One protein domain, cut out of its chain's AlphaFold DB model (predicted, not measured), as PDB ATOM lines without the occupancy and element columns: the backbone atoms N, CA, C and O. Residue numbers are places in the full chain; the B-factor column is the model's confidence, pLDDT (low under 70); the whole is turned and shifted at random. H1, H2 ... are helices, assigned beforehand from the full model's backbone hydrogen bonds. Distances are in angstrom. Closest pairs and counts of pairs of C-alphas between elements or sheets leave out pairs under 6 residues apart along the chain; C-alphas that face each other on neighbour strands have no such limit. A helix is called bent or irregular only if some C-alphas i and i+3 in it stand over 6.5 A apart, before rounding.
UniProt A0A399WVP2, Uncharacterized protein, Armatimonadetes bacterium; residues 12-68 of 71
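This is residues 12 to 68 of the 71 residues of an uncharacterized protein of Armatimonadetes bacterium (UniProt A0A399WVP2). A small, rounded ball of short helices and loop: H1 and H4 run side by side, H2 turns off about perpendicular to H1, and residues 30 to 47 wind from H2 to H3 on the opposite side. The 57 printed residues hold four named helices, H1 to H4 in chain order, and no named strand; the class is all helix. The whole is compact, with a radius of gyration of the C-alphas of 9.7 A and spans of 25 by 22 by 22 A.

H1, residues 12 to 18, begins at C-alpha 12 (7.498, 30.463, -2.085) and measures 11.3 A; it is irregular, C-alphas 12 and 15 being 7.3 A apart. H2, residues 21 to 29, measures 11.9 A. H3 is residues 48 to 52, 6.0 A. H4, residues 56 to 66, measures 14.4 A and ends at C-alpha 66 (0.421, 48.123, 3.467); it is only just irregular, C-alphas 61 and 64 being 6.9 A apart.

H1 and H2 only just touch, only at the corner, with 3 pairs of C-alphas within 8 A; the closest are Leu 18 and Val 24, 6.2 A. H1 touches H4, closest C-alphas Val 15 and Glu 58 at 5.5 A, at a shallow tilt of 26 degrees, the same way. H3 and H4 are close but not clearly touching: the closest C-alphas, Ser 51 and Tyr 59, are 8.0 A apart. H2 is apart from H3 and H4. Every O i to N i+4 pair is within hydrogen-bond range in H2 and H3, against 2 of 3 in H1 and 5 of 7 in H4.

The farthest C-alphas, Ala 30 and Glu 56, are 25.9 A apart. The H2 to H3 link is long; the printed part has no cut, and no printed residue is under 70 in pLDDT.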
ATOM      1  N   ARG A  12       7.227  31.191  -3.337       90.38
ATOM      2  CA  ARG A  12       7.498  30.463  -2.085       90.38
ATOM      3  C   ARG A  12       8.397  31.247  -1.128       90.38
ATOM      4  O   ARG A  12       8.291  31.066   0.080       90.38
ATOM      5  N   ASP A  13       9.212  32.150  -1.662       92.94
ATOM      6  CA  ASP A  13      10.121  32.986  -0.883       92.94
ATOM      7  C   ASP A  13       9.470  34.313  -0.464       92.94
ATOM      8  O   ASP A  13      10.045  35.060   0.327       92.94
ATOM      9  N   LEU A  14       8.256  34.614  -0.945       93.88
ATOM     10  CA  LEU A  14       7.603  35.908  -0.739       93.88
ATOM     11  C   LEU A  14       7.470  36.271   0.741       93.88
ATOM     12  O   LEU A  14       7.783  37.395   1.120       93.88
ATOM     13  N   VAL A  15       7.052  35.329   1.588       95.38
ATOM     14  CA  VAL A  15       6.895  35.570   3.033       95.38
ATOM     15  C   VAL A  15       8.229  35.963   3.673       95.38
ATOM     16  O   VAL A  15       8.284  36.920   4.442       95.38
ATOM     17  N   MET A  16       9.311  35.266   3.323       94.50
ATOM     18  CA  MET A  16      10.658  35.564   3.819       94.50
ATOM     19  C   MET A  16      11.148  36.927   3.308       94.50
ATOM     20  O   MET A  16      11.720  37.724   4.055       94.50
ATOM     21  N   VAL A  17      10.881  37.241   2.040       94.19
ATOM     22  CA  VAL A  17      11.275  38.516   1.435       94.19
ATOM     23  C   VAL A  17      10.503  39.690   2.037       94.19
ATOM     24  O   VAL A  17      11.114  40.706   2.357       94.19
ATOM     25  N   LEU A  18       9.202  39.540   2.297       94.62
ATOM     26  CA  LEU A  18       8.388  40.535   3.007       94.62
ATOM     27  C   LEU A  18       8.863  40.755   4.451       94.62
ATOM     28  O   LEU A  18       8.623  41.807   5.037       94.62
ATOM     29  N   GLN A  19       9.583  39.804   5.041       93.69
ATOM     30  CA  GLN A  19      10.226  39.993   6.342       93.69
ATOM     31  C   GLN A  19      11.569  40.726   6.259       93.69
ATOM     32  O   GLN A  19      12.099  41.094   7.309       93.69
ATOM     33  N   THR A  20      12.086  40.978   5.054       93.81
ATOM     34  CA  THR A  20      13.400  41.576   4.791       93.81
ATOM     35  C   THR A  20      13.249  42.998   4.225       93.81
ATOM     36  O   THR A  20      13.122  43.171   3.010       93.81
ATOM     37  N   PRO A  21      13.323  44.051   5.069       93.81
ATOM     38  CA  PRO A  21      13.059  45.435   4.664       93.81
ATOM     39  C   PRO A  21      13.850  45.925   3.455       93.81
ATOM     40  O   PRO A  21      13.316  46.633   2.607       93.81
ATOM     41  N   ALA A  22      15.120  45.530   3.351       93.62
ATOM     42  CA  ALA A  22      15.986  45.953   2.258       93.62
ATOM     43  C   ALA A  22      15.451  45.519   0.882       93.62
ATOM     44  O   ALA A  22      15.541  46.282  -0.078       93.62
ATOM     45  N   LEU A  23      14.867  44.320   0.787       92.56
ATOM     46  CA  LEU A  23      14.334  43.793  -0.469       92.56
ATOM     47  C   LEU A  23      13.009  44.457  -0.841       92.56
ATOM     48  O   LEU A  23      12.835  44.848  -1.995       92.56
ATOM     49  N   VAL A  24      12.120  44.654   0.137       94.25
ATOM     50  CA  VAL A  24      10.855  45.374  -0.069       94.25
ATOM     51  C   VAL A  24      11.132  46.805  -0.524       94.25
ATOM     52  O   VAL A  24      10.654  47.220  -1.575       94.25
ATOM     53  N   ARG A  25      12.006  47.531   0.185       94.19
ATOM     54  CA  ARG A  25      12.399  48.895  -0.196       94.19
ATOM     55  C   ARG A  25      13.033  48.944  -1.581       94.19
ATOM     56  O   ARG A  25      12.701  49.837  -2.352       94.19
ATOM     57  N   LYS A  26      13.907  47.991  -1.927       93.31
ATOM     58  CA  LYS A  26      14.500  47.914  -3.269       93.31
ATOM     59  C   LYS A  26      13.419  47.806  -4.349       93.31
ATOM     60  O   LYS A  26      13.495  48.526  -5.340       93.31
ATOM     61  N   ALA A  27      12.419  46.949  -4.152       93.06
ATOM     62  CA  ALA A  27      11.307  46.778  -5.087       93.06
ATOM     63  C   ALA A  27      10.417  48.025  -5.184       93.06
ATOM     64  O   ALA A  27      10.090  48.457  -6.290       93.06
ATOM     65  N   THR A  28      10.086  48.644  -4.049       94.75
ATOM     66  CA  THR A  28       9.272  49.866  -3.996       94.75
ATOM     67  C   THR A  28       9.989  51.054  -4.642       94.75
ATOM     68  O   THR A  28       9.394  51.750  -5.460       94.75
ATOM     69  N   VAL A  29      11.287  51.250  -4.369       95.44
ATOM     70  CA  VAL A  29      12.112  52.304  -4.995       95.44
ATOM     71  C   VAL A  29      12.273  52.071  -6.497       95.44
ATOM     72  O   VAL A  29      12.170  53.009  -7.280       95.44
ATOM     73  N   ALA A  30      12.487  50.822  -6.917       93.88
ATOM     74  CA  ALA A  30      12.537  50.465  -8.333       93.88
ATOM     75  C   ALA A  30      11.155  50.495  -9.013       93.88
ATOM     76  O   ALA A  30      11.078  50.343 -10.232       93.88
ATOM     77  N   ASN A  31      10.074  50.658  -8.239       95.19
ATOM     78  CA  ASN A  31       8.685  50.530  -8.667       95.19
ATOM     79  C   ASN A  31       8.430  49.248  -9.484       95.19
ATOM     80  O   ASN A  31       7.778  49.282 -10.527       95.19
ATOM     81  N   ARG A  32       8.992  48.117  -9.038       94.94
ATOM     82  CA  ARG A  32       8.886  46.815  -9.714       94.94
ATOM     83  C   ARG A  32       8.434  45.737  -8.746       94.94
ATOM     84  O   ARG A  32       8.997  45.594  -7.668       94.94
ATOM     85  N   CYS A  33       7.443  44.953  -9.161       94.94
ATOM     86  CA  CYS A  33       6.872  43.887  -8.346       94.94
ATOM     87  C   CYS A  33       7.927  42.838  -7.982       94.94
ATOM     88  O   CYS A  33       8.618  42.327  -8.865       94.94
ATOM     89  N   LEU A  34       7.978  42.455  -6.705       93.69
ATOM     90  CA  LEU A  34       8.885  41.429  -6.197       93.69
ATOM     91  C   LEU A  34       8.754  40.104  -6.949       93.69
ATOM     92  O   LEU A  34       9.758  39.440  -7.149       93.69
ATOM     93  N   ILE A  35       7.549  39.727  -7.385       92.88
ATOM     94  CA  ILE A  35       7.284  38.413  -7.992       92.88
ATOM     95  C   ILE A  35       7.410  38.463  -9.516       92.88
ATOM     96  O   ILE A  35       8.104  37.653 -10.124       92.88
ATOM     97  N   CYS A  36       6.696  39.392 -10.155       92.31
ATOM     98  CA  CYS A  36       6.542  39.409 -11.612       92.31
ATOM     99  C   CYS A  36       7.293  40.550 -12.309       92.31
ATOM    100  O   CYS A  36       7.230  40.642 -13.533       92.31
ATOM    101  N   CYS A  37       7.958  41.427 -11.550       92.62
ATOM    102  CA  CYS A  37       8.650  42.626 -12.036       92.62
ATOM    103  C   CYS A  37       7.770  43.652 -12.770       92.62
ATOM    104  O   CYS A  37       8.307  44.593 -13.350       92.62
ATOM    105  N   SER A  38       6.439  43.508 -12.739       92.12
ATOM    106  CA  SER A  38       5.518  44.513 -13.285       92.12
ATOM    107  C   SER A  38       5.689  45.856 -12.579       92.12
ATOM    108  O   SER A  38       5.944  45.893 -11.373       92.12
ATOM    109  N   TYR A  39       5.495  46.945 -13.321       93.69
ATOM    110  CA  TYR A  39       5.466  48.295 -12.761       93.69
ATOM    111  C   TYR A  39       4.193  48.551 -11.954       93.69
ATOM    112  O   TYR A  39       3.179  47.882 -12.168       93.69
ATOM    113  N   GLY A  40       4.258  49.545 -11.064       94.19
ATOM    114  CA  GLY A  40       3.128  49.984 -10.249       94.19
ATOM    115  C   GLY A  40       2.928  49.066  -9.052       94.19
ATOM    116  O   GLY A  40       2.117  48.142  -9.101       94.19
ATOM    117  N   VAL A  41       3.696  49.309  -7.989       95.88
ATOM    118  CA  VAL A  41       3.657  48.503  -6.763       95.88
ATOM    119  C   VAL A  41       3.097  49.268  -5.570       95.88
ATOM    120  O   VAL A  41       3.220  50.486  -5.479       95.88
ATOM    121  N   ASN A  42       2.504  48.532  -4.635       95.25
ATOM    122  CA  ASN A  42       2.127  49.038  -3.321       95.25
ATOM    123  C   ASN A  42       3.349  49.145  -2.383       95.25
ATOM    124  O   ASN A  42       4.477  48.803  -2.748       95.25
ATOM    125  N   ALA A  43       3.119  49.571  -1.139       95.62
ATOM    126  CA  ALA A  43       4.167  49.706  -0.124       95.62
ATOM    127  C   ALA A  43       4.887  48.382   0.219       95.62
ATOM    128  O   ALA A  43       6.027  48.410   0.676       95.62
ATOM    129  N   ALA A  44       4.267  47.231  -0.062       96.06
ATOM    130  CA  ALA A  44       4.866  45.905   0.095       96.06
ATOM    131  C   ALA A  44       5.695  45.455  -1.126       96.06
ATOM    132  O   ALA A  44       6.166  44.319  -1.162       96.06
ATOM    133  N   GLY A  45       5.862  46.304  -2.147       95.50
ATOM    134  CA  GLY A  45       6.600  45.959  -3.363       95.50
ATOM    135  C   GLY A  45       5.853  44.976  -4.272       95.50
ATOM    136  O   GLY A  45       6.483  44.242  -5.032       95.50
ATOM    137  N   LEU A  46       4.516  44.929  -4.202       96.12
ATOM    138  CA  LEU A  46       3.670  44.052  -5.018       96.12
ATOM    139  C   LEU A  46       2.759  44.862  -5.941       96.12
ATOM    140  O   LEU A  46       2.147  45.837  -5.511       96.12
ATOM    141  N   CYS A  47       2.636  44.447  -7.205       95.81
ATOM    142  CA  CYS A  47       1.635  45.022  -8.105       95.81
ATOM    143  C   CYS A  47       0.221  44.555  -7.738       95.81
ATOM    144  O   CYS A  47       0.060  43.547  -7.046       95.81
ATOM    145  N   GLU A  48      -0.798  45.245  -8.250       95.00
ATOM    146  CA  GLU A  48      -2.212  44.934  -7.993       95.00
ATOM    147  C   GLU A  48      -2.539  43.454  -8.240       95.00
ATOM    148  O   GLU A  48      -3.064  42.777  -7.357       95.00
ATOM    149  N   GLY A  49      -2.127  42.908  -9.389       93.94
ATOM    150  CA  GLY A  49      -2.386  41.509  -9.734       93.94
ATOM    151  C   GLY A  49      -1.729  40.508  -8.778       93.94
ATOM    152  O   GLY A  49      -2.346  39.512  -8.406       93.94
ATOM    153  N   CYS A  50      -0.492  40.754  -8.338       94.38
ATOM    154  CA  CYS A  50       0.167  39.880  -7.364       94.38
ATOM    155  C   CYS A  50      -0.416  40.047  -5.955       94.38
ATOM    156  O   CYS A  50      -0.557  39.056  -5.245       94.38
ATOM    157  N   SER A  51      -0.789  41.272  -5.578       94.81
ATOM    158  CA  SER A  51      -1.391  41.581  -4.280       94.81
ATOM    159  C   SER A  51      -2.792  40.980  -4.133       94.81
ATOM    160  O   SER A  51      -3.127  40.477  -3.066       94.81
ATOM    161  N   ALA A  52      -3.599  40.987  -5.196       94.62
ATOM    162  CA  ALA A  52      -4.946  40.415  -5.192       94.62
ATOM    163  C   ALA A  52      -4.945  38.884  -5.066       94.62
ATOM    164  O   ALA A  52      -5.922  38.294  -4.619       94.62
ATOM    165  N   ASN A  53      -3.846  38.236  -5.457       94.81
ATOM    166  CA  ASN A  53      -3.729  36.784  -5.437       94.81
ATOM    167  C   ASN A  53      -3.084  36.239  -4.160       94.81
ATOM    168  O   ASN A  53      -2.855  35.032  -4.113       94.81
ATOM    169  N   LEU A  54      -2.747  37.072  -3.168       94.50
ATOM    170  CA  LEU A  54      -2.059  36.629  -1.953       94.50
ATOM    171  C   LEU A  54      -2.878  35.581  -1.193       94.50
ATOM    172  O   LEU A  54      -4.081  35.711  -0.991       94.50
ATOM    173  N   THR A  55      -2.189  34.544  -0.738       95.19
ATOM    174  CA  THR A  55      -2.708  33.625   0.274       95.19
ATOM    175  C   THR A  55      -2.815  34.346   1.615       95.19
ATOM    176  O   THR A  55      -2.166  35.370   1.837       95.19
ATOM    177  N   GLU A  56      -3.580  33.790   2.555       94.50
ATOM    178  CA  GLU A  56      -3.731  34.387   3.887       94.50
ATOM    179  C   GLU A  56      -2.379  34.601   4.593       94.50
ATOM    180  O   GLU A  56      -2.146  35.644   5.204       94.50
ATOM    181  N   GLN A  57      -1.454  33.645   4.465       94.25
ATOM    182  CA  GLN A  57      -0.123  33.749   5.061       94.25
ATOM    183  C   GLN A  57       0.701  34.887   4.441       94.25
ATOM    184  O   GLN A  57       1.330  35.660   5.165       94.25
ATOM    185  N   GLU A  58       0.698  35.005   3.112       95.31
ATOM    186  CA  GLU A  58       1.408  36.079   2.412       95.31
ATOM    187  C   GLU A  58       0.783  37.445   2.720       95.31
ATOM    188  O   GLU A  58       1.504  38.417   2.938       95.31
ATOM    189  N   TYR A  59      -0.549  37.510   2.812       94.81
ATOM    190  CA  TYR A  59      -1.270  38.727   3.164       94.81
ATOM    191  C   TYR A  59      -0.896  39.216   4.564       94.81
ATOM    192  O   TYR A  59      -0.536  40.378   4.722       94.81
ATOM    193  N   ARG A  60      -0.861  38.328   5.567       95.06
ATOM    194  CA  ARG A  60      -0.411  38.676   6.928       95.06
ATOM    195  C   ARG A  60       1.028  39.199   6.962       95.06
ATOM    196  O   ARG A  60       1.337  40.065   7.772       95.06
ATOM    197  N   ALA A  61       1.907  38.695   6.095       94.75
ATOM    198  CA  ALA A  61       3.280  39.187   5.983       94.75
ATOM    199  C   ALA A  61       3.373  40.545   5.256       94.75
ATOM    200  O   ALA A  61       4.257  41.344   5.565       94.75
ATOM    201  N   ALA A  62       2.473  40.810   4.306       94.69
ATOM    202  CA  ALA A  62       2.410  42.063   3.553       94.69
ATOM    203  C   ALA A  62       1.710  43.188   4.331       94.69
ATOM    204  O   ALA A  62       2.045  44.357   4.142       94.69
ATOM    205  N   LEU A  63       0.772  42.842   5.215       94.69
ATOM    206  CA  LEU A  63      -0.084  43.780   5.941       94.69
ATOM    207  C   LEU A  63       0.687  44.917   6.636       94.69
ATOM    208  O   LEU A  63       0.322  46.069   6.413       94.69
ATOM    209  N   PRO A  64       1.799  44.669   7.363       94.38
ATOM    210  CA  PRO A  64       2.522  45.741   8.047       94.38
ATOM    211  C   PRO A  64       3.111  46.795   7.101       94.38
ATOM    212  O   PRO A  64       3.252  47.961   7.463       94.38
ATOM    213  N   TRP A  65       3.453  46.392   5.876       94.62
ATOM    214  CA  TRP A  65       3.919  47.311   4.839       94.62
ATOM    215  C   TRP A  65       2.765  48.129   4.267       94.62
ATOM    216  O   TRP A  65       2.907  49.328   4.060       94.62
ATOM    217  N   ILE A  66       1.620  47.483   4.026       89.62
ATOM    218  CA  ILE A  66       0.421  48.123   3.467       89.62
ATOM    219  C   ILE A  66      -0.158  49.149   4.450       89.62
ATOM    220  O   ILE A  66      -0.519  50.248   4.043       89.62
ATOM    221  N   GLU A  67      -0.206  48.810   5.738       92.31
ATOM    222  CA  GLU A  67      -0.697  49.686   6.808       92.31
ATOM    223  C   GLU A  67       0.325  50.752   7.236       92.31
ATOM    224  O   GLU A  67      -0.003  51.648   8.011       92.31
ATOM    225  N   GLY A  68       1.570  50.665   6.756       85.38
ATOM    226  CA  GLY A  68       2.638  51.608   7.100       85.38
ATOM    227  C   GLY A  68       3.190  51.448   8.521       85.38
ATOM    228  O   GLY A  68       3.902  52.328   9.002       85.38
TER     229      GLY A  68